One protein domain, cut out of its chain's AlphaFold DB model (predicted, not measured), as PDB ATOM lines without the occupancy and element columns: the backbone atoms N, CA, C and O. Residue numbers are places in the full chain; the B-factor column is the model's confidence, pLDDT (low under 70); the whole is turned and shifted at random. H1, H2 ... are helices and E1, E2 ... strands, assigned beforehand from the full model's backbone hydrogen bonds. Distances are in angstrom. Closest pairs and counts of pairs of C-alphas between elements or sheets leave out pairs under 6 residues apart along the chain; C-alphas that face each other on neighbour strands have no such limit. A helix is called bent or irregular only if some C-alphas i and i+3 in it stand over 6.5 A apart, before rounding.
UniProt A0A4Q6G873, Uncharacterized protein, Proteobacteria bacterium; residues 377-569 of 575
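AT A GLANCE: This is residues 377 to 569 of the 575 residues of an uncharacterized protein of Proteobacteria bacterium (UniProt A0A4Q6G873). The helix H4 runs through the middle of the domain, with a small four-stranded sheet covering one side of its second half, and with H5 and H7 beyond it on the side away from the sheet as the other two members of an up-and-down bundle. The long, kinked H2 packs on H4 at a steep angle, H9 packs on H5, and H6 and H8 are short corner pieces of the chain. The printed part has 193 residues, with nine named helices and four named strands in the order H1 E1 H2 E2 E3 E4 H3 H4 H5 H6 H7 H8 H9; the sheet is mixed and runs E1, E2, E4, E3. The class is mixed, helices and strands; the whole is compact, with a radius of gyration of the C-alphas of 15.7 A, and rounded, with spans of 43 by 41 by 31 A.

IN THESE COORDINATES: After residues 377 to 389, which hold no named element, H1 covers residues 390 to 393, and its first C-alpha lies at (-11.613, -50.801, 1.571). E1 is residues 397 to 399. H2, residues 403 to 427, is 25.2 A long and irregular: C-alphas 419 and 422 are 9.3 A apart, and it has a kink of 116 degrees near residue 420. E2, residues 434 to 438, measures 12.9 A, E3 is residues 452 to 454, and E4, residues 460 to 464, measures 13.7 A. H3, residues 465 to 468, follows directly. H4, residues 477 to 494, spans 26.2 A from C-alpha 477 at (-6.781, -33.528, 10.262). H5, residues 512 to 524, measures 20.3 A, H6 is residues 529 to 533, and H7, residues 535 to 550, measures 21.6 A. H8 is residues 554 to 557, and H9, residues 559 to 567, ends with C-alpha 567 at (3.206, -25.389, -8.997).

HOW THE PARTS SIT: In the sheet, E1 and E2 are parallel, with N 399 and O 435 2.9 A apart. E1, H2 and E2 form a strand-helix-strand unit, two parallel neighbour strands with a helix between, whose crossover is left-handed. E2 and E4 are parallel, with N 463 and O 436 2.9 A apart. E3 and E4 are an antiparallel hairpin, with N 453 and O 462 2.8 A apart. H4 is on one face of the sheet, two layers, at a height over the sheet of 9.1 A; it lies over E4 and E3 and runs along the strands, at 14 degrees to E3 on the local plane. H1, H2 and H3 only graze the sheet. H2 touches H4, closest at the C-alphas of Gly 412 and His 480, 4.2 A, and H1, at Glu 410 and Val 391, 5.3 A. H5 is the hub, touching five helices. H4 and H5 are a helical hairpin at a shallow tilt of 34 degrees, only just short of steep, with the C-alphas of His 489 and Pro 512 closest, 4.6 A. H5 and H7 touch at a shallow tilt of 19 degrees, opposite ways, closest at Asp 519 and Ala 538, 4.7 A. H9 touches H5 at His 520 and Trp 564, 6.1 A. H6 touches H5 only at the corner. H8 only just touches H7 and H9, each only at the corner with 3 pairs of C-alphas within 8 A. Every O i to N i+4 pair is within hydrogen-bond range in H4, H7 and H9, against 17 of 21 in H2, 5 of 9 in H5 and 0 of 1 in H6, where 2 of 2 O i to N i+3 pairs are.

THE WHOLE: The C-alphas of Val 378 and Asn 505 are the farthest apart, at 44.5 A. The printed part has no cut. The links E2 to E3 and H4 to H5 are long, with 13 and 17 residues. The mean pLDDT of the printed part is 90.4, and residues 440 to 445 and 471 to 472 are under 70.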
ATOM      1  N   ASP A 377     -12.598 -33.473  14.588       84.38
ATOM      2  CA  ASP A 377     -13.994 -33.798  14.925       84.38
ATOM      3  C   ASP A 377     -15.003 -32.928  14.169       84.38
ATOM      4  O   ASP A 377     -16.121 -33.360  13.884       84.38
ATOM      5  N   VAL A 378     -14.585 -31.718  13.792       85.62
ATOM      6  CA  VAL A 378     -15.340 -30.826  12.913       85.62
ATOM      7  C   VAL A 378     -15.143 -31.236  11.453       85.62
ATOM      8  O   VAL A 378     -16.122 -31.557  10.775       85.62
ATOM      9  N   SER A 379     -13.898 -31.267  10.963       86.25
ATOM     10  CA  SER A 379     -13.579 -31.533   9.550       86.25
ATOM     11  C   SER A 379     -14.144 -32.857   9.026       86.25
ATOM     12  O   SER A 379     -14.647 -32.899   7.903       86.25
ATOM     13  N   ARG A 380     -14.161 -33.919   9.839       87.75
ATOM     14  CA  ARG A 380     -14.688 -35.236   9.443       87.75
ATOM     15  C   ARG A 380     -16.192 -35.267   9.175       87.75
ATOM     16  O   ARG A 380     -16.669 -36.182   8.517       87.75
ATOM     17  N   SER A 381     -16.939 -34.261   9.639       87.19
ATOM     18  CA  SER A 381     -18.362 -34.094   9.297       87.19
ATOM     19  C   SER A 381     -18.592 -33.437   7.925       87.19
ATOM     20  O   SER A 381     -19.708 -33.475   7.411       87.19
ATOM     21  N   TYR A 382     -17.538 -32.881   7.313       86.06
ATOM     22  CA  TYR A 382     -17.552 -32.239   5.991       86.06
ATOM     23  C   TYR A 382     -16.762 -33.015   4.922       86.06
ATOM     24  O   TYR A 382     -16.822 -32.668   3.743       86.06
ATOM     25  N   ILE A 383     -16.035 -34.065   5.312       89.31
ATOM     26  CA  ILE A 383     -15.351 -34.990   4.402       89.31
ATOM     27  C   ILE A 383     -16.308 -36.149   4.109       89.31
ATOM     28  O   ILE A 383     -16.769 -36.839   5.017       89.31
ATOM     29  N   ALA A 384     -16.651 -36.343   2.835       88.62
ATOM     30  CA  ALA A 384     -17.609 -37.366   2.434       88.62
ATOM     31  C   ALA A 384     -17.022 -38.775   2.616       88.62
ATOM     32  O   ALA A 384     -15.979 -39.099   2.047       88.62
ATOM     33  N   LYS A 385     -17.725 -39.631   3.367       93.38
ATOM     34  CA  LYS A 385     -17.357 -41.043   3.526       93.38
ATOM     35  C   LYS A 385     -17.452 -41.768   2.184       93.38
ATOM     36  O   LYS A 385     -18.528 -41.822   1.590       93.38
ATOM     37  N   ALA A 386     -16.351 -42.350   1.715       91.94
ATOM     38  CA  ALA A 386     -16.324 -43.056   0.442       91.94
ATOM     39  C   ALA A 386     -17.100 -44.382   0.533       91.94
ATOM     40  O   ALA A 386     -16.853 -45.213   1.416       91.94
ATOM     41  N   GLY A 387     -18.038 -44.587  -0.396       92.38
ATOM     42  CA  GLY A 387     -18.894 -45.779  -0.432       92.38
ATOM     43  C   GLY A 387     -18.145 -47.082  -0.735       92.38
ATOM     44  O   GLY A 387     -18.629 -48.155  -0.388       92.38
ATOM     45  N   ASP A 388     -16.956 -46.998  -1.336       93.69
ATOM     46  CA  ASP A 388     -16.070 -48.120  -1.662       93.69
ATOM     47  C   ASP A 388     -14.756 -48.125  -0.853       93.69
ATOM     48  O   ASP A 388     -13.758 -48.705  -1.283       93.69
ATOM     49  N   ASN A 389     -14.762 -47.511   0.339       96.69
ATOM     50  CA  ASN A 389     -13.636 -47.532   1.276       96.69
ATOM     51  C   ASN A 389     -13.258 -48.980   1.667       96.69
ATOM     52  O   ASN A 389     -14.118 -49.733   2.141       96.69
ATOM     53  N   PRO A 390     -11.985 -49.391   1.501       94.50
ATOM     54  CA  PRO A 390     -11.613 -50.801   1.571       94.50
ATOM     55  C   PRO A 390     -11.572 -51.355   2.999       94.50
ATOM     56  O   PRO A 390     -11.776 -52.553   3.202       94.50
ATOM     57  N   VAL A 391     -11.349 -50.488   3.991       95.75
ATOM     58  CA  VAL A 391     -11.306 -50.831   5.422       95.75
ATOM     59  C   VAL A 391     -12.719 -51.077   5.952       95.75
ATOM     60  O   VAL A 391     -12.964 -52.056   6.664       95.75
ATOM     61  N   ARG A 392     -13.644 -50.204   5.539       95.31
ATOM     62  CA  ARG A 392     -15.080 -50.237   5.838       95.31
ATOM     63  C   ARG A 392     -15.755 -51.461   5.227       95.31
ATOM     64  O   ARG A 392     -16.422 -52.225   5.919       95.31
ATOM     65  N   ASN A 393     -15.521 -51.671   3.932       95.06
ATOM     66  CA  ASN A 393     -16.146 -52.739   3.153       95.06
ATOM     67  C   ASN A 393     -15.392 -54.078   3.256       95.06
ATOM     68  O   ASN A 393     -15.875 -55.088   2.754       95.06
ATOM     69  N   ASN A 394     -14.235 -54.101   3.930       93.81
ATOM     70  CA  ASN A 394     -13.371 -55.271   4.131       93.81
ATOM     71  C   ASN A 394     -12.906 -55.931   2.815       93.81
ATOM     72  O   ASN A 394     -12.708 -57.143   2.756       93.81
ATOM     73  N   THR A 395     -12.720 -55.135   1.753       94.88
ATOM     74  CA  THR A 395     -12.170 -55.604   0.464       94.88
ATOM     75  C   THR A 395     -10.651 -55.787   0.504       94.88
ATOM     76  O   THR A 395     -10.093 -56.466  -0.354       94.88
ATOM     77  N   ILE A 396      -9.993 -55.223   1.522       96.19
ATOM     78  CA  ILE A 396      -8.593 -55.464   1.881       96.19
ATOM     79  C   ILE A 396      -8.566 -56.125   3.264       96.19
ATOM     80  O   ILE A 396      -9.301 -55.726   4.169       96.19
ATOM     81  N   SER A 397      -7.718 -57.139   3.444       97.56
ATOM     82  CA  SER A 397      -7.563 -57.824   4.726       97.56
ATOM     83  C   SER A 397      -6.761 -56.960   5.701       97.56
ATOM     84  O   SER A 397      -5.574 -56.722   5.497       97.56
ATOM     85  N   ILE A 398      -7.408 -56.469   6.757       97.38
ATOM     86  CA  ILE A 398      -6.786 -55.609   7.773       97.38
ATOM     87  C   ILE A 398      -6.322 -56.484   8.947       97.38
ATOM     88  O   ILE A 398      -7.142 -57.162   9.570       97.38
ATOM     89  N   ARG A 399      -5.014 -56.507   9.239       95.81
ATOM     90  CA  ARG A 399      -4.385 -57.421  10.217       95.81
ATOM     91  C   ARG A 399      -3.752 -56.681  11.395       95.81
ATOM     92  O   ARG A 399      -3.065 -55.688  11.199       95.81
ATOM     93  N   ASN A 400      -3.909 -57.217  12.606       93.50
ATOM     94  CA  ASN A 400      -3.296 -56.757  13.869       93.50
ATOM     95  C   ASN A 400      -3.745 -55.379  14.415       93.50
ATOM     96  O   ASN A 400      -3.448 -55.077  15.576       93.50
ATOM     97  N   PHE A 401      -4.487 -54.585  13.637       93.94
ATOM     98  CA  PHE A 401      -5.177 -53.370  14.089       93.94
ATOM     99  C   PHE A 401      -6.201 -53.659  15.200       93.94
ATOM    100  O   PHE A 401      -6.851 -54.704  15.201       93.94
ATOM    101  N   ASP A 402      -6.375 -52.705  16.118       92.56
ATOM    102  CA  ASP A 402      -7.537 -52.634  17.010       92.56
ATOM    103  C   ASP A 402      -8.665 -51.789  16.381       92.56
ATOM    104  O   ASP A 402      -8.570 -51.349  15.233       92.56
ATOM    105  N   ALA A 403      -9.763 -51.582  17.115       92.56
ATOM    106  CA  ALA A 403     -10.906 -50.809  16.625       92.56
ATOM    107  C   ALA A 403     -10.549 -49.336  16.344       92.56
ATOM    108  O   ALA A 403     -10.976 -48.785  15.327       92.56
ATOM    109  N   ASP A 404      -9.731 -48.724  17.203       89.62
ATOM    110  CA  ASP A 404      -9.345 -47.316  17.101       89.62
ATOM    111  C   ASP A 404      -8.432 -47.083  15.893       89.62
ATOM    112  O   ASP A 404      -8.720 -46.228  15.056       89.62
ATOM    113  N   LEU A 405      -7.375 -47.891  15.729       91.06
ATOM    114  CA  LEU A 405      -6.483 -47.780  14.574       91.06
ATOM    115  C   LEU A 405      -7.148 -48.246  13.272       91.06
ATOM    116  O   LEU A 405      -6.833 -47.691  12.220       91.06
ATOM    117  N   LYS A 406      -8.097 -49.199  13.306       93.94
ATOM    118  CA  LYS A 406      -8.917 -49.507  12.120       93.94
ATOM    119  C   LYS A 406      -9.782 -48.302  11.731       93.94
ATOM    120  O   LYS A 406      -9.859 -47.986  10.548       93.94
ATOM    121  N   THR A 407     -10.386 -47.611  12.698       92.44
ATOM    122  CA  THR A 407     -11.177 -46.393  12.445       92.44
ATOM    123  C   THR A 407     -10.299 -45.267  11.899       92.44
ATOM    124  O   THR A 407     -10.658 -44.642  10.907       92.44
ATOM    125  N   TYR A 408      -9.112 -45.061  12.475       92.50
ATOM    126  CA  TYR A 408      -8.135 -44.075  12.008       92.50
ATOM    127  C   TYR A 408      -7.678 -44.346  10.562       92.50
ATOM    128  O   TYR A 408      -7.635 -43.426   9.745       92.50
ATOM    129  N   LEU A 409      -7.423 -45.615  10.219       94.50
ATOM    130  CA  LEU A 409      -7.099 -46.048   8.857       94.50
ATOM    131  C   LEU A 409      -8.286 -45.869   7.891       94.50
ATOM    132  O   LEU A 409      -8.093 -45.410   6.766       94.50
ATOM    133  N   GLU A 410      -9.512 -46.191   8.315       95.31
ATOM    134  CA  GLU A 410     -10.736 -45.963   7.532       95.31
ATOM    135  C   GLU A 410     -10.930 -44.470   7.218       95.31
ATOM    136  O   GLU A 410     -11.166 -44.107   6.065       95.31
ATOM    137  N   GLU A 411     -10.777 -43.608   8.225       93.69
ATOM    138  CA  GLU A 411     -10.856 -42.151   8.089       93.69
ATOM    139  C   GLU A 411      -9.731 -41.597   7.189       93.69
ATOM    140  O   GLU A 411      -9.992 -40.726   6.358       93.69
ATOM    141  N   GLY A 412      -8.511 -42.143   7.264       94.12
ATOM    142  CA  GLY A 412      -7.410 -41.789   6.357       94.12
ATOM    143  C   GLY A 412      -7.662 -42.173   4.893       94.12
ATOM    144  O   GLY A 412      -7.348 -41.403   3.984       94.12
ATOM    145  N   PHE A 413      -8.313 -43.314   4.638       96.12
ATOM    146  CA  PHE A 413      -8.742 -43.689   3.285       96.12
ATOM    147  C   PHE A 413      -9.832 -42.757   2.730       96.12
ATOM    148  O   PHE A 413      -9.771 -42.397   1.553       96.12
ATOM    149  N   ASP A 414     -10.797 -42.321   3.550       95.56
ATOM    150  CA  ASP A 414     -11.776 -41.305   3.129       95.56
ATOM    151  C   ASP A 414     -11.084 -39.972   2.783       95.56
ATOM    152  O   ASP A 414     -11.389 -39.375   1.751       95.56
ATOM    153  N   VAL A 415     -10.106 -39.538   3.592       93.25
ATOM    154  CA  VAL A 415      -9.290 -38.337   3.329       93.25
ATOM    155  C   VAL A 415      -8.518 -38.452   2.010       93.25
ATOM    156  O   VAL A 415      -8.569 -37.523   1.205       93.25
ATOM    157  N   TRP A 416      -7.866 -39.590   1.739       94.25
ATOM    158  CA  TRP A 416      -7.191 -39.849   0.459       94.25
ATOM    159  C   TRP A 416      -8.154 -39.664  -0.717       94.25
ATOM    160  O   TRP A 416      -7.917 -38.835  -1.601       94.25
ATOM    161  N   MET A 417      -9.260 -40.412  -0.723       94.81
ATOM    162  CA  MET A 417     -10.205 -40.424  -1.840       94.81
ATOM    163  C   MET A 417     -10.910 -39.078  -2.044       94.81
ATOM    164  O   MET A 417     -11.256 -38.756  -3.178       94.81
ATOM    165  N   ALA A 418     -11.097 -38.287  -0.985       93.19
ATOM    166  CA  ALA A 418     -11.668 -36.945  -1.070       93.19
ATOM    167  C   ALA A 418     -10.675 -35.877  -1.581       93.19
ATOM    168  O   ALA A 418     -11.110 -34.820  -2.037       93.19
ATOM    169  N   ILE A 419      -9.363 -36.139  -1.519       93.31
ATOM    170  CA  ILE A 419      -8.307 -35.231  -1.999       93.31
ATOM    171  C   ILE A 419      -7.880 -35.594  -3.419       93.31
ATOM    172  O   ILE A 419      -8.026 -34.779  -4.325       93.31
ATOM    173  N   HIS A 420      -7.370 -36.810  -3.629       94.12
ATOM    174  CA  HIS A 420      -6.862 -37.260  -4.925       94.12
ATOM    175  C   HIS A 420      -7.312 -38.697  -5.217       94.12
ATOM    176  O   HIS A 420      -6.551 -39.665  -5.135       94.12
ATOM    177  N   ARG A 421      -8.591 -38.823  -5.583       94.81
ATOM    178  CA  ARG A 421      -9.239 -40.087  -5.952       94.81
ATOM    179  C   ARG A 421      -8.450 -40.954  -6.961       94.81
ATOM    180  O   ARG A 421      -8.366 -42.157  -6.711       94.81
ATOM    181  N   PRO A 422      -7.833 -40.416  -8.040       96.38
ATOM    182  CA  PRO A 422      -7.192 -41.254  -9.057       96.38
ATOM    183  C   PRO A 422      -6.033 -42.113  -8.538       96.38
ATOM    184  O   PRO A 422      -5.911 -43.260  -8.952       96.38
ATOM    185  N   SER A 423      -5.217 -41.619  -7.596       95.44
ATOM    186  CA  SER A 423      -4.083 -42.408  -7.081       95.44
ATOM    187  C   SER A 423      -4.521 -43.564  -6.175       95.44
ATOM    188  O   SER A 423      -3.817 -44.568  -6.095       95.44
ATOM    189  N   TYR A 424      -5.700 -43.479  -5.548       96.06
ATOM    190  CA  TYR A 424      -6.314 -44.623  -4.866       96.06
ATOM    191  C   TYR A 424      -6.794 -45.683  -5.873       96.06
ATOM    192  O   TYR A 424      -6.484 -46.867  -5.716       96.06
ATOM    193  N   ASP A 425      -7.524 -45.259  -6.913       96.62
ATOM    194  CA  ASP A 425      -8.045 -46.169  -7.939       96.62
ATOM    195  C   ASP A 425      -6.928 -46.843  -8.757       96.62
ATOM    196  O   ASP A 425      -7.085 -47.998  -9.137       96.62
ATOM    197  N   GLU A 426      -5.803 -46.160  -8.997       95.06
ATOM    198  CA  GLU A 426      -4.651 -46.722  -9.714       95.06
ATOM    199  C   GLU A 426      -3.775 -47.620  -8.824       95.06
ATOM    200  O   GLU A 426      -3.422 -48.730  -9.224       95.06
ATOM    201  N   LYS A 427      -3.385 -47.155  -7.624       94.88
ATOM    202  CA  LYS A 427      -2.322 -47.817  -6.845       94.88
ATOM    203  C   LYS A 427      -2.828 -48.811  -5.801       94.88
ATOM    204  O   LYS A 427      -2.120 -49.774  -5.514       94.88
ATOM    205  N   ILE A 428      -4.033 -48.624  -5.255       94.75
ATOM    206  CA  ILE A 428      -4.593 -49.503  -4.212       94.75
ATOM    207  C   ILE A 428      -5.640 -50.459  -4.780       94.75
ATOM    208  O   ILE A 428      -5.566 -51.670  -4.552       94.75
ATOM    209  N   ARG A 429      -6.647 -49.920  -5.474       95.31
ATOM    210  CA  ARG A 429      -7.918 -50.607  -5.732       95.31
ATOM    211  C   ARG A 429      -7.748 -51.881  -6.567       95.31
ATOM    212  O   ARG A 429      -7.465 -51.839  -7.757       95.31
ATOM    213  N   GLY A 430      -7.976 -53.035  -5.940       91.19
ATOM    214  CA  GLY A 430      -7.868 -54.351  -6.586       91.19
ATOM    215  C   GLY A 430      -6.435 -54.876  -6.751       91.19
ATOM    216  O   GLY A 430      -6.264 -56.028  -7.156       91.19
ATOM    217  N   PHE A 431      -5.418 -54.082  -6.401       96.38
ATOM    218  CA  PHE A 431      -4.020 -54.508  -6.374       96.38
ATOM    219  C   PHE A 431      -3.594 -54.945  -4.968       96.38
ATOM    220  O   PHE A 431      -3.239 -56.112  -4.774       96.38
ATOM    221  N   ILE A 432      -3.688 -54.038  -3.987       97.81
ATOM    222  CA  ILE A 432      -3.420 -54.349  -2.579       97.81
ATOM    223  C   ILE A 432      -4.562 -55.210  -2.032       97.81
ATOM    224  O   ILE A 432      -5.734 -54.897  -2.233       97.81
ATOM    225  N   ASN A 433      -4.219 -56.292  -1.329       96.94
ATOM    226  CA  ASN A 433      -5.183 -57.222  -0.735       96.94
ATOM    227  C   ASN A 433      -4.997 -57.452   0.776       96.94
ATOM    228  O   ASN A 433      -5.903 -57.992   1.413       96.94
ATOM    229  N   GLU A 434      -3.889 -57.007   1.372       98.06
ATOM    230  CA  GLU A 434      -3.657 -57.058   2.820       98.06
ATOM    231  C   GLU A 434      -2.927 -55.794   3.312       98.06
ATOM    232  O   GLU A 434      -1.986 -55.324   2.676       98.06
ATOM    233  N   ILE A 435      -3.346 -55.259   4.461       97.94
ATOM    234  CA  ILE A 435      -2.640 -54.203   5.198       97.94
ATOM    235  C   ILE A 435      -2.411 -54.704   6.623       97.94
ATOM    236  O   ILE A 435      -3.353 -55.070   7.332       97.94
ATOM    237  N   ASN A 436      -1.149 -54.721   7.039       96.44
ATOM    238  CA  ASN A 436      -0.723 -55.185   8.355       96.44
ATOM    239  C   ASN A 436      -0.409 -54.012   9.293       96.44
ATOM    240  O   ASN A 436      -0.078 -52.915   8.845       96.44
ATOM    241  N   LEU A 437      -0.475 -54.271  10.597       93.56
ATOM    242  CA  LEU A 437       0.143 -53.445  11.632       93.56
ATOM    243  C   LEU A 437       1.303 -54.234  12.261       93.56
ATOM    244  O   LEU A 437       1.077 -55.330  12.790       93.56
ATOM    245  N   ASP A 438       2.518 -53.688  12.212       91.94
ATOM    246  CA  ASP A 438       3.626 -54.129  13.065       91.94
ATOM    247  C   ASP A 438       3.557 -53.358  14.388       91.94
ATOM    248  O   ASP A 438       3.485 -52.125  14.414       91.94
ATOM    249  N   LYS A 439       3.546 -54.106  15.492       85.06
ATOM    250  CA  LYS A 439       3.434 -53.581  16.857       85.06
ATOM    251  C   LYS A 439       4.779 -53.182  17.464       85.06
ATOM    252  O   LYS A 439       4.799 -52.515  18.492       85.06
ATOM    253  N   GLY A 440       5.889 -53.556  16.824       69.00
ATOM    254  CA  GLY A 440       7.241 -53.258  17.285       69.00
ATOM    255  C   GLY A 440       7.639 -54.083  18.508       69.00
ATOM    256  O   GLY A 440       7.587 -53.603  19.637       69.00
ATOM    257  N   GLY A 441       8.081 -55.321  18.279       60.38
ATOM    258  CA  GLY A 441       8.887 -56.038  19.273       60.38
ATOM    259  C   GLY A 441      10.289 -55.426  19.390       60.38
ATOM    260  O   GLY A 441      10.778 -54.798  18.446       60.38
ATOM    261  N   GLU A 442      10.963 -55.625  20.526       48.53
ATOM    262  CA  GLU A 442      12.365 -55.215  20.678       48.53
ATOM    263  C   GLU A 442      13.229 -55.845  19.566       48.53
ATOM    264  O   GLU A 442      13.224 -57.060  19.371       48.53
ATOM    265  N   GLY A 443      13.950 -55.007  18.810       52.09
ATOM    266  CA  GLY A 443      14.791 -55.422  17.676       52.09
ATOM    267  C   GLY A 443      14.205 -55.194  16.271       52.09
ATOM    268  O   GLY A 443      14.920 -55.395  15.288       52.09
ATOM    269  N   HIS A 444      12.953 -54.736  16.129       56.00
ATOM    270  CA  HIS A 444      12.348 -54.414  14.822       56.00
ATOM    271  C   HIS A 444      12.825 -53.057  14.248       56.00
ATOM    272  O   HIS A 444      12.076 -52.082  14.174       56.00
ATOM    273  N   ASN A 445      14.080 -53.020  13.779       65.94
ATOM    274  CA  ASN A 445      14.801 -51.826  13.295       65.94
ATOM    275  C   ASN A 445      14.064 -50.932  12.265       65.94
ATOM    276  O   ASN A 445      14.425 -49.762  12.122       65.94
ATOM    277  N   THR A 446      13.088 -51.456  11.516       76.25
ATOM    278  CA  THR A 446      12.354 -50.711  10.474       76.25
ATOM    279  C   THR A 446      11.366 -49.706  11.075       76.25
ATOM    280  O   THR A 446      11.377 -48.528  10.715       76.25
ATOM    281  N   CYS A 447      10.555 -50.137  12.048       81.25
ATOM    282  CA  CYS A 447       9.499 -49.311  12.648       81.25
ATOM    283  C   CYS A 447      10.001 -48.259  13.652       81.25
ATOM    284  O   CYS A 447       9.213 -47.460  14.159       81.25
ATOM    285  N   ASP A 448      11.310 -48.215  13.909       76.19
ATOM    286  CA  ASP A 448      11.967 -47.096  14.590       76.19
ATOM    287  C   ASP A 448      12.309 -45.925  13.654       76.19
ATOM    288  O   ASP A 448      12.677 -44.855  14.139       76.19
ATOM    289  N   LYS A 449      12.207 -46.109  12.327       76.31
ATOM    290  CA  LYS A 449      12.668 -45.129  11.324       76.31
ATOM    291  C   LYS A 449      11.636 -44.750  10.260       76.31
ATOM    292  O   LYS A 449      11.794 -43.696   9.652       76.31
ATOM    293  N   ALA A 450      10.610 -45.569  10.035       82.69
ATOM    294  CA  ALA A 450       9.593 -45.350   9.004       82.69
ATOM    295  C   ALA A 450       8.164 -45.348   9.579       82.69
ATOM    296  O   ALA A 450       7.904 -45.920  10.639       82.69
ATOM    297  N   TYR A 451       7.229 -44.703   8.871       88.38
ATOM    298  CA  TYR A 451       5.799 -44.706   9.223       88.38
ATOM    299  C   TYR A 451       5.134 -46.051   8.878       88.38
ATOM    300  O   TYR A 451       4.261 -46.548   9.594       88.38
ATOM    301  N   ALA A 452       5.571 -46.633   7.765       92.81
ATOM    302  CA  ALA A 452       5.120 -47.888   7.194       92.81
ATOM    303  C   ALA A 452       6.286 -48.535   6.415       92.81
ATOM    304  O   ALA A 452       7.388 -47.987   6.395       92.81
ATOM    305  N   TYR A 453       6.067 -49.720   5.845       93.69
ATOM    306  CA  TYR A 453       6.982 -50.378   4.909       93.69
ATOM    307  C   TYR A 453       6.250 -51.423   4.043       93.69
ATOM    308  O   TYR A 453       5.303 -52.078   4.498       93.69
ATOM    309  N   ALA A 454       6.732 -51.653   2.823       95.25
ATOM    310  CA  ALA A 454       6.342 -52.771   1.960       95.25
ATOM    311  C   ALA A 454       7.553 -53.595   1.487       95.25
ATOM    312  O   ALA A 454       8.706 -53.296   1.787       95.25
ATOM    313  N   GLN A 455       7.278 -54.667   0.740       93.00
ATOM    314  CA  GLN A 455       8.280 -55.376  -0.061       93.00
ATOM    315  C   GLN A 455       8.045 -55.085  -1.545       93.00
ATOM    316  O   GLN A 455       6.891 -54.994  -1.974       93.00
ATOM    317  N   LEU A 456       9.125 -55.007  -2.326       94.62
ATOM    318  CA  LEU A 456       9.041 -54.827  -3.775       94.62
ATOM    319  C   LEU A 456       8.238 -55.960  -4.432       94.62
ATOM    320  O   LEU A 456       8.458 -57.132  -4.126       94.62
ATOM    321  N   ASN A 457       7.350 -55.611  -5.368       95.75
ATOM    322  CA  ASN A 457       6.500 -56.549  -6.119       95.75
ATOM    323  C   ASN A 457       5.569 -57.398  -5.226       95.75
ATOM    324  O   ASN A 457       5.361 -58.593  -5.459       95.75
ATOM    325  N   SER A 458       4.996 -56.785  -4.189       96.19
ATOM    326  CA  SER A 458       4.052 -57.419  -3.264       96.19
ATOM    327  C   SER A 458       2.627 -56.874  -3.433       96.19
ATOM    328  O   SER A 458       2.391 -55.880  -4.105       96.19
ATOM    329  N   ARG A 459       1.634 -57.531  -2.820       96.81
ATOM    330  CA  ARG A 459       0.235 -57.043  -2.772       96.81
ATOM    331  C   ARG A 459      -0.166 -56.528  -1.392       96.81
ATOM    332  O   ARG A 459      -1.352 -56.467  -1.066       96.81
ATOM    333  N   LYS A 460       0.819 -56.216  -0.550       96.94
ATOM    334  CA  LYS A 460       0.585 -55.859   0.844       96.94
ATOM    335  C   LYS A 460       1.648 -54.935   1.398       96.94
ATOM    336  O   LYS A 460       2.808 -55.018   1.016       96.94
ATOM    337  N   TYR A 461       1.245 -54.131   2.368       96.81
ATOM    338  CA  TYR A 461       2.151 -53.276   3.117       96.81
ATOM    339  C   TYR A 461       1.786 -53.258   4.603       96.81
ATOM    340  O   TYR A 461       0.757 -53.805   5.018       96.81
ATOM    341  N   THR A 462       2.669 -52.685   5.412       96.06
ATOM    342  CA  THR A 462       2.600 -52.736   6.871       96.06
ATOM    343  C   THR A 462       2.783 -51.340   7.441       96.06
ATOM    344  O   THR A 462       3.813 -50.720   7.204       96.06
ATOM    345  N   TYR A 463       1.821 -50.845   8.215       94.81
ATOM    346  CA  TYR A 463       2.030 -49.653   9.037       94.81
ATOM    347  C   TYR A 463       2.723 -50.019  10.352       94.81
ATOM    348  O   TYR A 463       2.553 -51.124  10.870       94.81
ATOM    349  N   CYS A 464       3.448 -49.066  10.930       91.62
ATOM    350  CA  CYS A 464       4.063 -49.203  12.244       91.62
ATOM    351  C   CYS A 464       3.161 -48.593  13.335       91.62
ATOM    352  O   CYS A 464       2.722 -47.446  13.235       91.62
ATOM    353  N   GLU A 465       2.896 -49.327  14.419       89.00
ATOM    354  CA  GLU A 465       1.974 -48.894  15.485       89.00
ATOM    355  C   GLU A 465       2.457 -47.639  16.229       89.00
ATOM    356  O   GLU A 465       1.665 -46.742  16.529       89.00
ATOM    357  N   LYS A 466       3.767 -47.547  16.476       86.25
ATOM    358  CA  LYS A 466       4.434 -46.440  17.179       86.25
ATOM    359  C   LYS A 466       4.163 -45.057  16.545       86.25
ATOM    360  O   LYS A 466       3.707 -44.176  17.278       86.25
ATOM    361  N   PRO A 467       4.377 -44.829  15.231       84.75
ATOM    362  CA  PRO A 467       3.992 -43.574  14.583       84.75
ATOM    363  C   PRO A 467       2.470 -43.393  14.456       84.75
ATOM    364  O   PRO A 467       1.992 -42.286  14.703       84.75
ATOM    365  N   MET A 468       1.683 -44.444  14.173       86.06
ATOM    366  CA  MET A 468       0.216 -44.305  14.077       86.06
ATOM    367  C   MET A 468      -0.444 -43.880  15.401       86.06
ATOM    368  O   MET A 468      -1.399 -43.106  15.385       86.06
ATOM    369  N   ARG A 469       0.059 -44.347  16.554       85.00
ATOM    370  CA  ARG A 469      -0.452 -43.980  17.892       85.00
ATOM    371  C   ARG A 469       0.130 -42.684  18.464       85.00
ATOM    372  O   ARG A 469      -0.164 -42.353  19.616       85.00
ATOM    373  N   ARG A 470       0.941 -41.936  17.706       80.12
ATOM    374  CA  ARG A 470       1.498 -40.653  18.155       80.12
ATOM    375  C   ARG A 470       0.359 -39.736  18.628       80.12
ATOM    376  O   ARG A 470      -0.610 -39.505  17.909       80.12
ATOM    377  N   THR A 471       0.429 -39.277  19.877       63.44
ATOM    378  CA  THR A 471      -0.774 -38.895  20.646       63.44
ATOM    379  C   THR A 471      -1.511 -37.661  20.134       63.44
ATOM    380  O   THR A 471      -2.693 -37.494  20.430       63.44
ATOM    381  N   ASP A 472      -0.837 -36.816  19.358       67.44
ATOM    382  CA  ASP A 472      -1.403 -35.634  18.718       67.44
ATOM    383  C   ASP A 472      -1.827 -35.862  17.256       67.44
ATOM    384  O   ASP A 472      -2.464 -34.985  16.680       67.44
ATOM    385  N   PHE A 473      -1.505 -37.014  16.655       73.31
ATOM    386  CA  PHE A 473      -1.722 -37.281  15.229       73.31
ATOM    387  C   PHE A 473      -3.151 -37.697  14.899       73.31
ATOM    388  O   PHE A 473      -3.819 -37.003  14.137       73.31
ATOM    389  N   TYR A 474      -3.663 -38.754  15.534       72.62
ATOM    390  CA  TYR A 474      -5.009 -39.296  15.277       72.62
ATOM    391  C   TYR A 474      -6.175 -38.368  15.687       72.62
ATOM    392  O   TYR A 474      -7.341 -38.741  15.588       72.62
ATOM    393  N   ARG A 475      -5.865 -37.166  16.197       74.00
ATOM    394  CA  ARG A 475      -6.823 -36.108  16.569       74.00
ATOM    395  C   ARG A 475      -6.713 -34.855  15.697       74.00
ATOM    396  O   ARG A 475      -7.481 -33.912  15.876       74.00
ATOM    397  N   LYS A 476      -5.735 -34.806  14.789       81.88
ATOM    398  CA  LYS A 476      -5.510 -33.696  13.861       81.88
ATOM    399  C   LYS A 476      -5.830 -34.173  12.461       81.88
ATOM    400  O   LYS A 476      -5.324 -35.206  12.047       81.88
ATOM    401  N   LEU A 477      -6.539 -33.345  11.698       83.94
ATOM    402  CA  LEU A 477      -6.781 -33.528  10.262       83.94
ATOM    403  C   LEU A 477      -5.520 -33.980   9.488       83.94
ATOM    404  O   LEU A 477      -5.594 -34.873   8.649       83.94
ATOM    405  N   TRP A 478      -4.363 -33.415   9.849       84.81
ATOM    406  CA  TRP A 478      -3.037 -33.794   9.354       84.81
ATOM    407  C   TRP A 478      -2.706 -35.293   9.456       84.81
ATOM    408  O   TRP A 478      -2.164 -35.855   8.514       84.81
ATOM    409  N   GLY A 479      -3.028 -35.962  10.568       87.88
ATOM    410  CA  GLY A 479      -2.628 -37.354  10.789       87.88
ATOM    411  C   GLY A 479      -3.326 -38.331   9.844       87.88
ATOM    412  O   GLY A 479      -2.672 -39.169   9.228       87.88
ATOM    413  N   HIS A 480      -4.637 -38.167   9.652       89.75
ATOM    414  CA  HIS A 480      -5.432 -38.964   8.701       89.75
ATOM    415  C   HIS A 480      -4.923 -38.795   7.264       89.75
ATOM    416  O   HIS A 480      -4.974 -39.721   6.459       89.75
ATOM    417  N   TRP A 481      -4.402 -37.610   6.953       90.69
ATOM    418  CA  TRP A 481      -3.762 -37.318   5.681       90.69
ATOM    419  C   TRP A 481      -2.346 -37.928   5.580       90.69
ATOM    420  O   TRP A 481      -2.010 -38.478   4.535       90.69
ATOM    421  N   GLU A 482      -1.544 -37.957   6.655       89.69
ATOM    422  CA  GLU A 482      -0.224 -38.624   6.650       89.69
ATOM    423  C   GLU A 482      -0.370 -40.142   6.436       89.69
ATOM    424  O   GLU A 482       0.421 -40.744   5.710       89.69
ATOM    425  N   VAL A 483      -1.440 -40.749   6.970       93.25
ATOM    426  CA  VAL A 483      -1.826 -42.143   6.672       93.25
ATOM    427  C   VAL A 483      -2.062 -42.348   5.167       93.25
ATOM    428  O   VAL A 483      -1.637 -43.365   4.624       93.25
ATOM    429  N   ALA A 484      -2.674 -41.389   4.464       94.69
ATOM    430  CA  ALA A 484      -2.857 -41.465   3.013       94.69
ATOM    431  C   ALA A 484      -1.528 -41.368   2.242       94.69
ATOM    432  O   ALA A 484      -1.294 -42.154   1.324       94.69
ATOM    433  N   VAL A 485      -0.640 -40.444   2.631       95.94
ATOM    434  CA  VAL A 485       0.680 -40.273   1.996       95.94
ATOM    435  C   VAL A 485       1.553 -41.509   2.200       95.94
ATOM    436  O   VAL A 485       2.071 -42.048   1.223       95.94
ATOM    437  N   ALA A 486       1.654 -42.015   3.433       94.94
ATOM    438  CA  ALA A 486       2.380 -43.248   3.732       94.94
ATOM    439  C   ALA A 486       1.768 -44.459   3.001       94.94
ATOM    440  O   ALA A 486       2.492 -45.249   2.403       94.94
ATOM    441  N   GLY A 487       0.437 -44.575   2.963       96.25
ATOM    442  CA  GLY A 487      -0.247 -45.638   2.225       96.25
ATOM    443  C   GLY A 487       0.041 -45.636   0.719       96.25
ATOM    444  O   GLY A 487       0.177 -46.704   0.125       96.25
ATOM    445  N   LEU A 488       0.182 -44.458   0.103       97.50
ATOM    446  CA  LEU A 488       0.565 -44.323  -1.305       97.50
ATOM    447  C   LEU A 488       2.071 -44.545  -1.534       97.50
ATOM    448  O   LEU A 488       2.442 -45.152  -2.537       97.50
ATOM    449  N   HIS A 489       2.928 -44.115  -0.604       97.38
ATOM    450  CA  HIS A 489       4.370 -44.384  -0.633       97.38
ATOM    451  C   HIS A 489       4.635 -45.900  -0.644       97.38
ATOM    452  O   HIS A 489       5.297 -46.417  -1.544       97.38
ATOM    453  N   GLU A 490       4.022 -46.641   0.284       97.00
ATOM    454  CA  GLU A 490       4.173 -48.099   0.351       97.00
ATOM    455  C   GLU A 490       3.479 -48.850  -0.788       97.00
ATOM    456  O   GLU A 490       3.930 -49.927  -1.181       97.00
ATOM    457  N   ALA A 491       2.408 -48.294  -1.361       97.12
ATOM    458  CA  ALA A 491       1.804 -48.867  -2.558       97.12
ATOM    459  C   ALA A 491       2.784 -48.862  -3.742       97.12
ATOM    460  O   ALA A 491       2.801 -49.817  -4.512       97.12
ATOM    461  N   GLN A 492       3.631 -47.838  -3.881       96.69
ATOM    462  CA  GLN A 492       4.617 -47.764  -4.967       96.69
ATOM    463  C   GLN A 492       5.742 -48.792  -4.799       96.69
ATOM    464  O   GLN A 492       6.069 -49.487  -5.764       96.69
ATOM    465  N   HIS A 493       6.235 -48.990  -3.569       96.50
ATOM    466  CA  HIS A 493       7.095 -50.135  -3.240       96.50
ATOM    467  C   HIS A 493       6.400 -51.458  -3.581       96.50
ATOM    468  O   HIS A 493       6.976 -52.298  -4.266       96.50
ATOM    469  N   ALA A 494       5.132 -51.635  -3.201       97.06
ATOM    470  CA  ALA A 494       4.363 -52.836  -3.528       97.06
ATOM    471  C   ALA A 494       4.236 -53.074  -5.053       97.06
ATOM    472  O   ALA A 494       4.416 -54.206  -5.503       97.06
ATOM    473  N   HIS A 495       4.058 -52.022  -5.867       96.12
ATOM    474  CA  HIS A 495       4.115 -52.077  -7.344       96.12
ATOM    475  C   HIS A 495       5.512 -52.377  -7.921       96.12
ATOM    476  O   HIS A 495       5.639 -52.592  -9.123       96.12
ATOM    477  N   GLY A 496       6.551 -52.450  -7.083       94.88
ATOM    478  CA  GLY A 496       7.914 -52.807  -7.479       94.88
ATOM    479  C   GLY A 496       8.847 -51.621  -7.719       94.88
ATOM    480  O   GLY A 496       9.953 -51.838  -8.211       94.88
ATOM    481  N   HIS A 497       8.444 -50.398  -7.365       94.50
ATOM    482  CA  HIS A 497       9.289 -49.210  -7.470       94.50
ATOM    483  C   HIS A 497      10.104 -49.001  -6.178       94.50
ATOM    484  O   HIS A 497       9.494 -48.679  -5.158       94.50
ATOM    485  N   PRO A 498      11.444 -49.158  -6.192       94.06
ATOM    486  CA  PRO A 498      12.296 -48.787  -5.060       94.06
ATOM    487  C   PRO A 498      12.363 -47.261  -4.902       94.06
ATOM    488  O   PRO A 498      11.829 -46.519  -5.733       94.06
ATOM    489  N   HIS A 499      13.044 -46.777  -3.861       92.69
ATOM    490  CA  HIS A 499      13.306 -45.342  -3.723       92.69
ATOM    491  C   HIS A 499      14.139 -44.828  -4.913       92.69
ATOM    492  O   HIS A 499      15.050 -45.499  -5.393       92.69
ATOM    493  N   GLU A 500      13.852 -43.624  -5.405       91.06
ATOM    494  CA  GLU A 500      14.509 -43.042  -6.585       91.06
ATOM    495  C   GLU A 500      16.017 -42.743  -6.404       91.06
ATOM    496  O   GLU A 500      16.709 -42.463  -7.386       91.06
ATOM    497  N   PHE A 501      16.563 -42.827  -5.182       89.62
ATOM    498  CA  PHE A 501      18.019 -42.849  -4.951       89.62
ATOM    499  C   PHE A 501      18.654 -44.251  -5.097       89.62
ATOM    500  O   PHE A 501      19.877 -44.350  -5.189       89.62
ATOM    501  N   GLU A 502      17.853 -45.322  -5.116       89.12
ATOM    502  CA  GLU A 502      18.294 -46.720  -5.252       89.12
ATOM    503  C   GLU A 502      18.291 -47.194  -6.717       89.12
ATOM    504  O   GLU A 502      19.127 -48.018  -7.089       89.12
ATOM    505  N   ASP A 503      17.404 -46.647  -7.560       86.44
ATOM    506  CA  ASP A 503      17.420 -46.837  -9.019       86.44
ATOM    507  C   ASP A 503      17.737 -45.523  -9.767       86.44
ATOM    508  O   ASP A 503      16.847 -44.688  -9.964       86.44
ATOM    509  N   PRO A 504      18.974 -45.349 -10.274       74.81
ATOM    510  CA  PRO A 504      19.362 -44.204 -11.101       74.81
ATOM    511  C   PRO A 504      18.608 -44.062 -12.436       74.81
ATOM    512  O   PRO A 504      18.748 -43.032 -13.088       74.81
ATOM    513  N   ASN A 505      17.835 -45.066 -12.864       84.12
ATOM    514  CA  ASN A 505      17.018 -45.026 -14.084       84.12
ATOM    515  C   ASN A 505      15.547 -44.670 -13.796       84.12
ATOM    516  O   ASN A 505      14.737 -44.600 -14.725       84.12
ATOM    517  N   SER A 506      15.195 -44.463 -12.525       86.44
ATOM    518  CA  SER A 506      13.841 -44.116 -12.099       86.44
ATOM    519  C   SER A 506      13.370 -42.800 -12.727       86.44
ATOM    520  O   SER A 506      14.094 -41.805 -12.781       86.44
ATOM    521  N   ILE A 507      12.119 -42.777 -13.201       90.38
ATOM    522  CA  ILE A 507      11.504 -41.548 -13.712       90.38
ATOM    523  C   ILE A 507      11.227 -40.622 -12.509       90.38
ATOM    524  O   ILE A 507      10.545 -41.061 -11.577       90.38
ATOM    525  N   PRO A 508      11.688 -39.353 -12.514       90.94
ATOM    526  CA  PRO A 508      11.526 -38.445 -11.382       90.94
ATOM    527  C   PRO A 508      10.080 -38.330 -10.882       90.94
ATOM    528  O   PRO A 508       9.189 -37.882 -11.611       90.94
ATOM    529  N   CYS A 509       9.877 -38.708  -9.617       91.69
ATOM    530  CA  CYS A 509       8.598 -38.743  -8.904       91.69
ATOM    531  C   CYS A 509       7.543 -39.720  -9.452       91.69
ATOM    532  O   CYS A 509       6.342 -39.482  -9.319       91.69
ATOM    533  N   MET A 510       7.986 -40.844 -10.024       90.88
ATOM    534  CA  MET A 510       7.124 -41.984 -10.374       90.88
ATOM    535  C   MET A 510       7.276 -43.197  -9.443       90.88
ATOM    536  O   MET A 510       6.460 -44.113  -9.539       90.88
ATOM    537  N   GLY A 511       8.277 -43.215  -8.558       92.12
ATOM    538  CA  GLY A 511       8.434 -44.214  -7.504       92.12
ATOM    539  C   GLY A 511       7.695 -43.801  -6.223       92.12
ATOM    540  O   GLY A 511       6.615 -43.203  -6.310       92.12
ATOM    541  N   PRO A 512       8.227 -44.105  -5.028       94.50
ATOM    542  CA  PRO A 512       7.626 -43.719  -3.749       94.50
ATOM    543  C   PRO A 512       7.426 -42.203  -3.573       94.50
ATOM    544  O   PRO A 512       6.458 -41.793  -2.922       94.50
ATOM    545  N   ALA A 513       8.235 -41.355  -4.228       94.81
ATOM    546  CA  ALA A 513       8.032 -39.901  -4.237       94.81
ATOM    547  C   ALA A 513       6.724 -39.458  -4.933       94.81
ATOM    548  O   ALA A 513       6.247 -38.347  -4.704       94.81
ATOM    549  N   TYR A 514       6.086 -40.326  -5.732       96.44
ATOM    550  CA  TYR A 514       4.749 -40.088  -6.299       96.44
ATOM    551  C   TYR A 514       3.673 -39.866  -5.220       96.44
ATOM    552  O   TYR A 514       2.646 -39.242  -5.490       96.44
ATOM    553  N   SER A 515       3.903 -40.329  -3.985       96.69
ATOM    554  CA  SER A 515       3.039 -40.038  -2.830       96.69
ATOM    555  C   SER A 515       2.754 -38.539  -2.655       96.69
ATOM    556  O   SER A 515       1.632 -38.164  -2.303       96.69
ATOM    557  N   SER A 516       3.695 -37.680  -3.060       96.50
ATOM    558  CA  SER A 516       3.543 -36.225  -3.084       96.50
ATOM    559  C   SER A 516       2.546 -35.659  -4.100       96.50
ATOM    560  O   SER A 516       2.276 -34.457  -4.072       96.50
ATOM    561  N   VAL A 517       1.882 -36.487  -4.915       96.38
ATOM    562  CA  VAL A 517       0.659 -36.065  -5.622       96.38
ATOM    563  C   VAL A 517      -0.427 -35.606  -4.632       96.38
ATOM    564  O   VAL A 517      -1.219 -34.713  -4.939       96.38
ATOM    565  N   LEU A 518      -0.441 -36.160  -3.409       96.31
ATOM    566  CA  LEU A 518      -1.342 -35.749  -2.328       96.31
ATOM    567  C   LEU A 518      -0.932 -34.403  -1.709       96.31
ATOM    568  O   LEU A 518      -1.807 -33.561  -1.491       96.31
ATOM    569  N   ASP A 519       0.369 -34.172  -1.484       96.75
ATOM    570  CA  ASP A 519       0.908 -32.869  -1.051       96.75
ATOM    571  C   ASP A 519       0.516 -31.766  -2.046       96.75
ATOM    572  O   ASP A 519      -0.089 -30.747  -1.696       96.75
ATOM    573  N   HIS A 520       0.828 -32.014  -3.321       96.81
ATOM    574  CA  HIS A 520       0.569 -31.115  -4.437       96.81
ATOM    575  C   HIS A 520      -0.917 -30.795  -4.575       96.81
ATOM    576  O   HIS A 520      -1.278 -29.620  -4.679       96.81
ATOM    577  N   THR A 521      -1.790 -31.802  -4.497       96.06
ATOM    578  CA  THR A 521      -3.239 -31.596  -4.621       96.06
ATOM    579  C   THR A 521      -3.784 -30.733  -3.480       96.06
ATOM    580  O   THR A 521      -4.561 -29.812  -3.738       96.06
ATOM    581  N   VAL A 522      -3.350 -30.951  -2.228       95.25
ATOM    582  CA  VAL A 522      -3.742 -30.115  -1.071       95.25
ATOM    583  C   VAL A 522      -3.350 -28.648  -1.264       95.25
ATOM    584  O   VAL A 522      -4.141 -27.748  -0.967       95.25
ATOM    585  N   VAL A 523      -2.145 -28.391  -1.775       95.06
ATOM    586  CA  VAL A 523      -1.626 -27.030  -1.958       95.06
ATOM    587  C   VAL A 523      -2.246 -26.328  -3.166       95.06
ATOM    588  O   VAL A 523      -2.577 -25.144  -3.060       95.06
ATOM    589  N   THR A 524      -2.442 -27.021  -4.289       93.88
ATOM    590  CA  THR A 524      -2.767 -26.383  -5.579       93.88
ATOM    591  C   THR A 524      -4.252 -26.400  -5.951       93.88
ATOM    592  O   THR A 524      -4.734 -25.399  -6.479       93.88
ATOM    593  N   GLY A 525      -4.993 -27.482  -5.668       85.50
ATOM    594  CA  GLY A 525      -6.305 -27.719  -6.299       85.50
ATOM    595  C   GLY A 525      -7.402 -28.367  -5.445       85.50
ATOM    596  O   GLY A 525      -8.530 -28.494  -5.919       85.50
ATOM    597  N   CYS A 526      -7.127 -28.771  -4.202       89.31
ATOM    598  CA  CYS A 526      -8.117 -29.432  -3.351       89.31
ATOM    599  C   CYS A 526      -9.314 -28.515  -3.018       89.31
ATOM    600  O   CYS A 526      -9.161 -27.481  -2.366       89.31
ATOM    601  N   GLY A 527     -10.522 -28.936  -3.408       84.00
ATOM    602  CA  GLY A 527     -11.774 -28.202  -3.174       84.00
ATOM    603  C   GLY A 527     -12.361 -28.316  -1.759       84.00
ATOM    604  O   GLY A 527     -13.365 -27.672  -1.461       84.00
ATOM    605  N   LEU A 528     -11.769 -29.123  -0.872       88.19
ATOM    606  CA  LEU A 528     -12.223 -29.260   0.514       88.19
ATOM    607  C   LEU A 528     -11.768 -28.051   1.347       88.19
ATOM    608  O   LEU A 528     -10.581 -27.732   1.374       88.19
ATOM    609  N   ARG A 529     -12.673 -27.433   2.124       86.88
ATOM    610  CA  ARG A 529     -12.304 -26.349   3.065       86.88
ATOM    611  C   ARG A 529     -11.214 -26.777   4.057       86.88
ATOM    612  O   ARG A 529     -10.336 -25.981   4.374       86.88
ATOM    613  N   SER A 530     -11.219 -28.043   4.470       87.25
ATOM    614  CA  SER A 530     -10.200 -28.652   5.332       87.25
ATOM    615  C   SER A 530      -8.781 -28.595   4.737       87.25
ATOM    616  O   SER A 530      -7.830 -28.320   5.466       87.25
ATOM    617  N   CYS A 531      -8.610 -28.734   3.415       89.69
ATOM    618  CA  CYS A 531      -7.296 -28.652   2.758       89.69
ATOM    619  C   CYS A 531      -6.596 -27.297   2.943       89.69
ATOM    620  O   CYS A 531      -5.366 -27.251   2.979       89.69
ATOM    621  N   ARG A 532      -7.345 -26.199   3.140       88.75
ATOM    622  CA  ARG A 532      -6.771 -24.877   3.450       88.75
ATOM    623  C   ARG A 532      -5.882 -24.906   4.700       88.75
ATOM    624  O   ARG A 532      -4.903 -24.170   4.748       88.75
ATOM    625  N   TYR A 533      -6.194 -25.777   5.658       87.75
ATOM    626  CA  TYR A 533      -5.502 -25.912   6.944       87.75
ATOM    627  C   TYR A 533      -4.366 -26.940   6.928       87.75
ATOM    628  O   TYR A 533      -3.664 -27.088   7.923       87.75
ATOM    629  N   MET A 534      -4.163 -27.632   5.803       89.12
ATOM    630  CA  MET A 534      -3.072 -28.593   5.617       89.12
ATOM    631  C   MET A 534      -1.934 -28.065   4.734       89.12
ATOM    632  O   MET A 534      -0.914 -28.737   4.639       89.12
ATOM    633  N   LYS A 535      -2.068 -26.890   4.095       91.38
ATOM    634  CA  LYS A 535      -1.122 -26.424   3.059       91.38
ATOM    635  C   LYS A 535       0.333 -26.339   3.523       91.38
ATOM    636  O   LYS A 535       1.193 -26.924   2.875       91.38
ATOM    637  N   ASP A 536       0.605 -25.665   4.638       91.00
ATOM    638  CA  ASP A 536       1.977 -25.498   5.143       91.00
ATOM    639  C   ASP A 536       2.604 -26.853   5.496       91.00
ATOM    640  O   ASP A 536       3.760 -27.132   5.185       91.00
ATOM    641  N   SER A 537       1.817 -27.736   6.106       90.94
ATOM    642  CA  SER A 537       2.244 -29.085   6.457       90.94
ATOM    643  C   SER A 537       2.493 -29.942   5.204       90.94
ATOM    644  O   SER A 537       3.526 -30.598   5.125       90.94
ATOM    645  N   ALA A 538       1.634 -29.861   4.183       94.38
ATOM    646  CA  ALA A 538       1.814 -30.530   2.890       94.38
ATOM    647  C   ALA A 538       3.055 -30.022   2.125       94.38
ATOM    648  O   ALA A 538       3.745 -30.800   1.480       94.38
ATOM    649  N   ILE A 539       3.416 -28.739   2.246       95.31
ATOM    650  CA  ILE A 539       4.705 -28.230   1.738       95.31
ATOM    651  C   ILE A 539       5.880 -28.898   2.471       95.31
ATOM    652  O   ILE A 539       6.839 -29.333   1.832       95.31
ATOM    653  N   ASN A 540       5.805 -29.026   3.799       93.69
ATOM    654  CA  ASN A 540       6.852 -29.680   4.591       93.69
ATOM    655  C   ASN A 540       6.965 -31.187   4.296       93.69
ATOM    656  O   ASN A 540       8.077 -31.710   4.221       93.69
ATOM    657  N   SER A 541       5.841 -31.880   4.087       93.69
ATOM    658  CA  SER A 541       5.835 -33.287   3.675       93.69
ATOM    659  C   SER A 541       6.344 -33.473   2.251       93.69
ATOM    660  O   SER A 541       7.154 -34.366   2.051       93.69
ATOM    661  N   PHE A 542       5.999 -32.607   1.295       96.12
ATOM    662  CA  PHE A 542       6.595 -32.653  -0.046       96.12
ATOM    663  C   PHE A 542       8.124 -32.622   0.035       96.12
ATOM    664  O   PHE A 542       8.805 -33.476  -0.530       96.12
ATOM    665  N   ILE A 543       8.677 -31.679   0.804       94.69
ATOM    666  CA  ILE A 543      10.126 -31.569   1.025       94.69
ATOM    667  C   ILE A 543      10.680 -32.843   1.688       94.69
ATOM    668  O   ILE A 543      11.713 -33.356   1.253       94.69
ATOM    669  N   PHE A 544       9.982 -33.396   2.686       92.44
ATOM    670  CA  PHE A 544      10.356 -34.660   3.325       92.44
ATOM    671  C   PHE A 544      10.329 -35.850   2.352       92.44
ATOM    672  O   PHE A 544      11.313 -36.574   2.279       92.44
ATOM    673  N   GLN A 545       9.260 -36.044   1.578       92.75
ATOM    674  CA  GLN A 545       9.105 -37.147   0.626       92.75
ATOM    675  C   GLN A 545      10.122 -37.064  -0.513       92.75
ATOM    676  O   GLN A 545      10.668 -38.099  -0.895       92.75
ATOM    677  N   MET A 546      10.446 -35.860  -1.004       93.88
ATOM    678  CA  MET A 546      11.544 -35.669  -1.959       93.88
ATOM    679  C   MET A 546      12.881 -36.089  -1.340       93.88
ATOM    680  O   MET A 546      13.592 -36.911  -1.911       93.88
ATOM    681  N   ASN A 547      13.216 -35.575  -0.153       91.25
ATOM    682  CA  ASN A 547      14.507 -35.851   0.482       91.25
ATOM    683  C   ASN A 547      14.624 -37.280   1.043       91.25
ATOM    684  O   ASN A 547      15.738 -37.778   1.183       91.25
ATOM    685  N   TYR A 548      13.507 -37.950   1.335       89.81
ATOM    686  CA  TYR A 548      13.465 -39.345   1.775       89.81
ATOM    687  C   TYR A 548      13.503 -40.327   0.599       89.81
ATOM    688  O   TYR A 548      14.256 -41.290   0.650       89.81
ATOM    689  N   SER A 549      12.739 -40.073  -0.469       91.06
ATOM    690  CA  SER A 549      12.578 -41.014  -1.590       91.06
ATOM    691  C   SER A 549      13.578 -40.779  -2.723       91.06
ATOM    692  O   SER A 549      14.106 -41.723  -3.294       91.06
ATOM    693  N   VAL A 550      13.883 -39.515  -3.034       89.56
ATOM    694  CA  VAL A 550      14.799 -39.113  -4.120       89.56
ATOM    695  C   VAL A 550      16.193 -38.748  -3.584       89.56
ATOM    696  O   VAL A 550      17.167 -38.663  -4.335       89.56
ATOM    697  N   GLY A 551      16.317 -38.553  -2.267       85.06
ATOM    698  CA  GLY A 551      17.569 -38.190  -1.611       85.06
ATOM    699  C   GLY A 551      18.089 -36.816  -2.044       85.06
ATOM    700  O   GLY A 551      17.334 -35.914  -2.406       85.06
ATOM    701  N   MET A 552      19.415 -36.661  -2.043       82.19
ATOM    702  CA  MET A 552      20.095 -35.442  -2.511       82.19
ATOM    703  C   MET A 552      20.348 -35.440  -4.037       82.19
ATOM    704  O   MET A 552      21.191 -34.681  -4.515       82.19
ATOM    705  N   ASN A 553      19.668 -36.300  -4.809       80.19
ATOM    706  CA  ASN A 553      19.838 -36.410  -6.262       80.19
ATOM    707  C   ASN A 553      19.144 -35.249  -7.010       80.19
ATOM    708  O   ASN A 553      18.096 -34.756  -6.589       80.19
ATOM    709  N   ASN A 554      19.685 -34.855  -8.167       85.62
ATOM    710  CA  ASN A 554      19.107 -33.837  -9.052       85.62
ATOM    711  C   ASN A 554      17.705 -34.197  -9.566       85.62
ATOM    712  O   ASN A 554      16.941 -33.281  -9.857       85.62
ATOM    713  N   HIS A 555      17.321 -35.482  -9.579       86.56
ATOM    714  CA  HIS A 555      15.969 -35.931  -9.948       86.56
ATOM    715  C   HIS A 555      14.861 -35.179  -9.173       86.56
ATOM    716  O   HIS A 555      13.806 -34.892  -9.734       86.56
ATOM    717  N   ARG A 556      15.105 -34.740  -7.922       87.94
ATOM    718  CA  ARG A 556      14.154 -33.916  -7.135       87.94
ATOM    719  C   ARG A 556      13.870 -32.532  -7.752       87.94
ATOM    720  O   ARG A 556      12.957 -31.818  -7.339       87.94
ATOM    721  N   PHE A 557      14.651 -32.148  -8.759       91.56
ATOM    722  CA  PHE A 557      14.542 -30.928  -9.550       91.56
ATOM    723  C   PHE A 557      14.287 -31.202 -11.043       91.56
ATOM    724  O   PHE A 557      14.546 -30.327 -11.868       91.56
ATOM    725  N   GLU A 558      13.737 -32.370 -11.385       92.31
ATOM    726  CA  GLU A 558      13.434 -32.801 -12.756       92.31
ATOM    727  C   GLU A 558      12.009 -33.392 -12.856       92.31
ATOM    728  O   GLU A 558      11.342 -33.621 -11.845       92.31
ATOM    729  N   GLY A 559      11.516 -33.626 -14.078       93.00
ATOM    730  CA  GLY A 559      10.264 -34.353 -14.345       93.00
ATOM    731  C   GLY A 559       9.039 -33.869 -13.551       93.00
ATOM    732  O   GLY A 559       8.735 -32.672 -13.513       93.00
ATOM    733  N   LEU A 560       8.311 -34.807 -12.927       94.25
ATOM    734  CA  LEU A 560       7.157 -34.476 -12.084       94.25
ATOM    735  C   LEU A 560       7.569 -33.770 -10.786       94.25
ATOM    736  O   LEU A 560       6.830 -32.897 -10.333       94.25
ATOM    737  N   CYS A 561       8.751 -34.073 -10.235       93.50
ATOM    738  CA  CYS A 561       9.251 -33.421  -9.026       93.50
ATOM    739  C   CYS A 561       9.387 -31.905  -9.234       93.50
ATOM    740  O   CYS A 561       8.857 -31.122  -8.447       93.50
ATOM    741  N   GLU A 562      10.022 -31.464 -10.328       95.38
ATOM    742  CA  GLU A 562      10.117 -30.035 -10.655       95.38
ATOM    743  C   GLU A 562       8.757 -29.413 -10.973       95.38
ATOM    744  O   GLU A 562       8.485 -28.304 -10.506       95.38
ATOM    745  N   LYS A 563       7.890 -30.113 -11.717       96.44
ATOM    746  CA  LYS A 563       6.542 -29.615 -12.008       96.44
ATOM    747  C   LYS A 563       5.777 -29.320 -10.714       96.44
ATOM    748  O   LYS A 563       5.340 -28.187 -10.518       96.44
ATOM    749  N   TRP A 564       5.652 -30.306  -9.827       96.62
ATOM    750  CA  TRP A 564       4.916 -30.150  -8.575       96.62
ATOM    751  C   TRP A 564       5.564 -29.106  -7.662       96.62
ATOM    752  O   TRP A 564       4.865 -28.221  -7.173       96.62
ATOM    753  N   ARG A 565       6.897 -29.127  -7.516       95.69
ATOM    754  CA  ARG A 565       7.657 -28.126  -6.750       95.69
ATOM    755  C   ARG A 565       7.358 -26.697  -7.221       95.69
ATOM    756  O   ARG A 565       7.118 -25.818  -6.395       95.69
ATOM    757  N   ASN A 566       7.351 -26.467  -8.536       96.12
ATOM    758  CA  ASN A 566       7.062 -25.162  -9.135       96.12
ATOM    759  C   ASN A 566       5.596 -24.746  -8.951       96.12
ATOM    760  O   ASN A 566       5.334 -23.604  -8.580       96.12
ATOM    761  N   GLU A 567       4.643 -25.656  -9.169       96.75
ATOM    762  CA  GLU A 567       3.206 -25.389  -8.997       96.75
ATOM    763  C   GLU A 567       2.827 -25.136  -7.524       96.75
ATOM    764  O   GLU A 567       1.899 -24.379  -7.246       96.75
ATOM    765  N   MET A 568       3.587 -25.696  -6.576       95.56
ATOM    766  CA  MET A 568       3.493 -25.412  -5.137       95.56
ATOM    767  C   MET A 568       4.292 -24.169  -4.695       95.56
ATOM    768  O   MET A 568       4.225 -23.790  -3.527       95.56
ATOM    769  N   GLY A 569       5.051 -23.530  -5.593       94.75
ATOM    770  CA  GLY A 569       5.852 -22.335  -5.300       94.75
ATOM    771  C   GLY A 569       7.103 -22.575  -4.441       94.75
ATOM    772  O   GLY A 569       7.614 -21.634  -3.833       94.75
TER     773      GLY A 569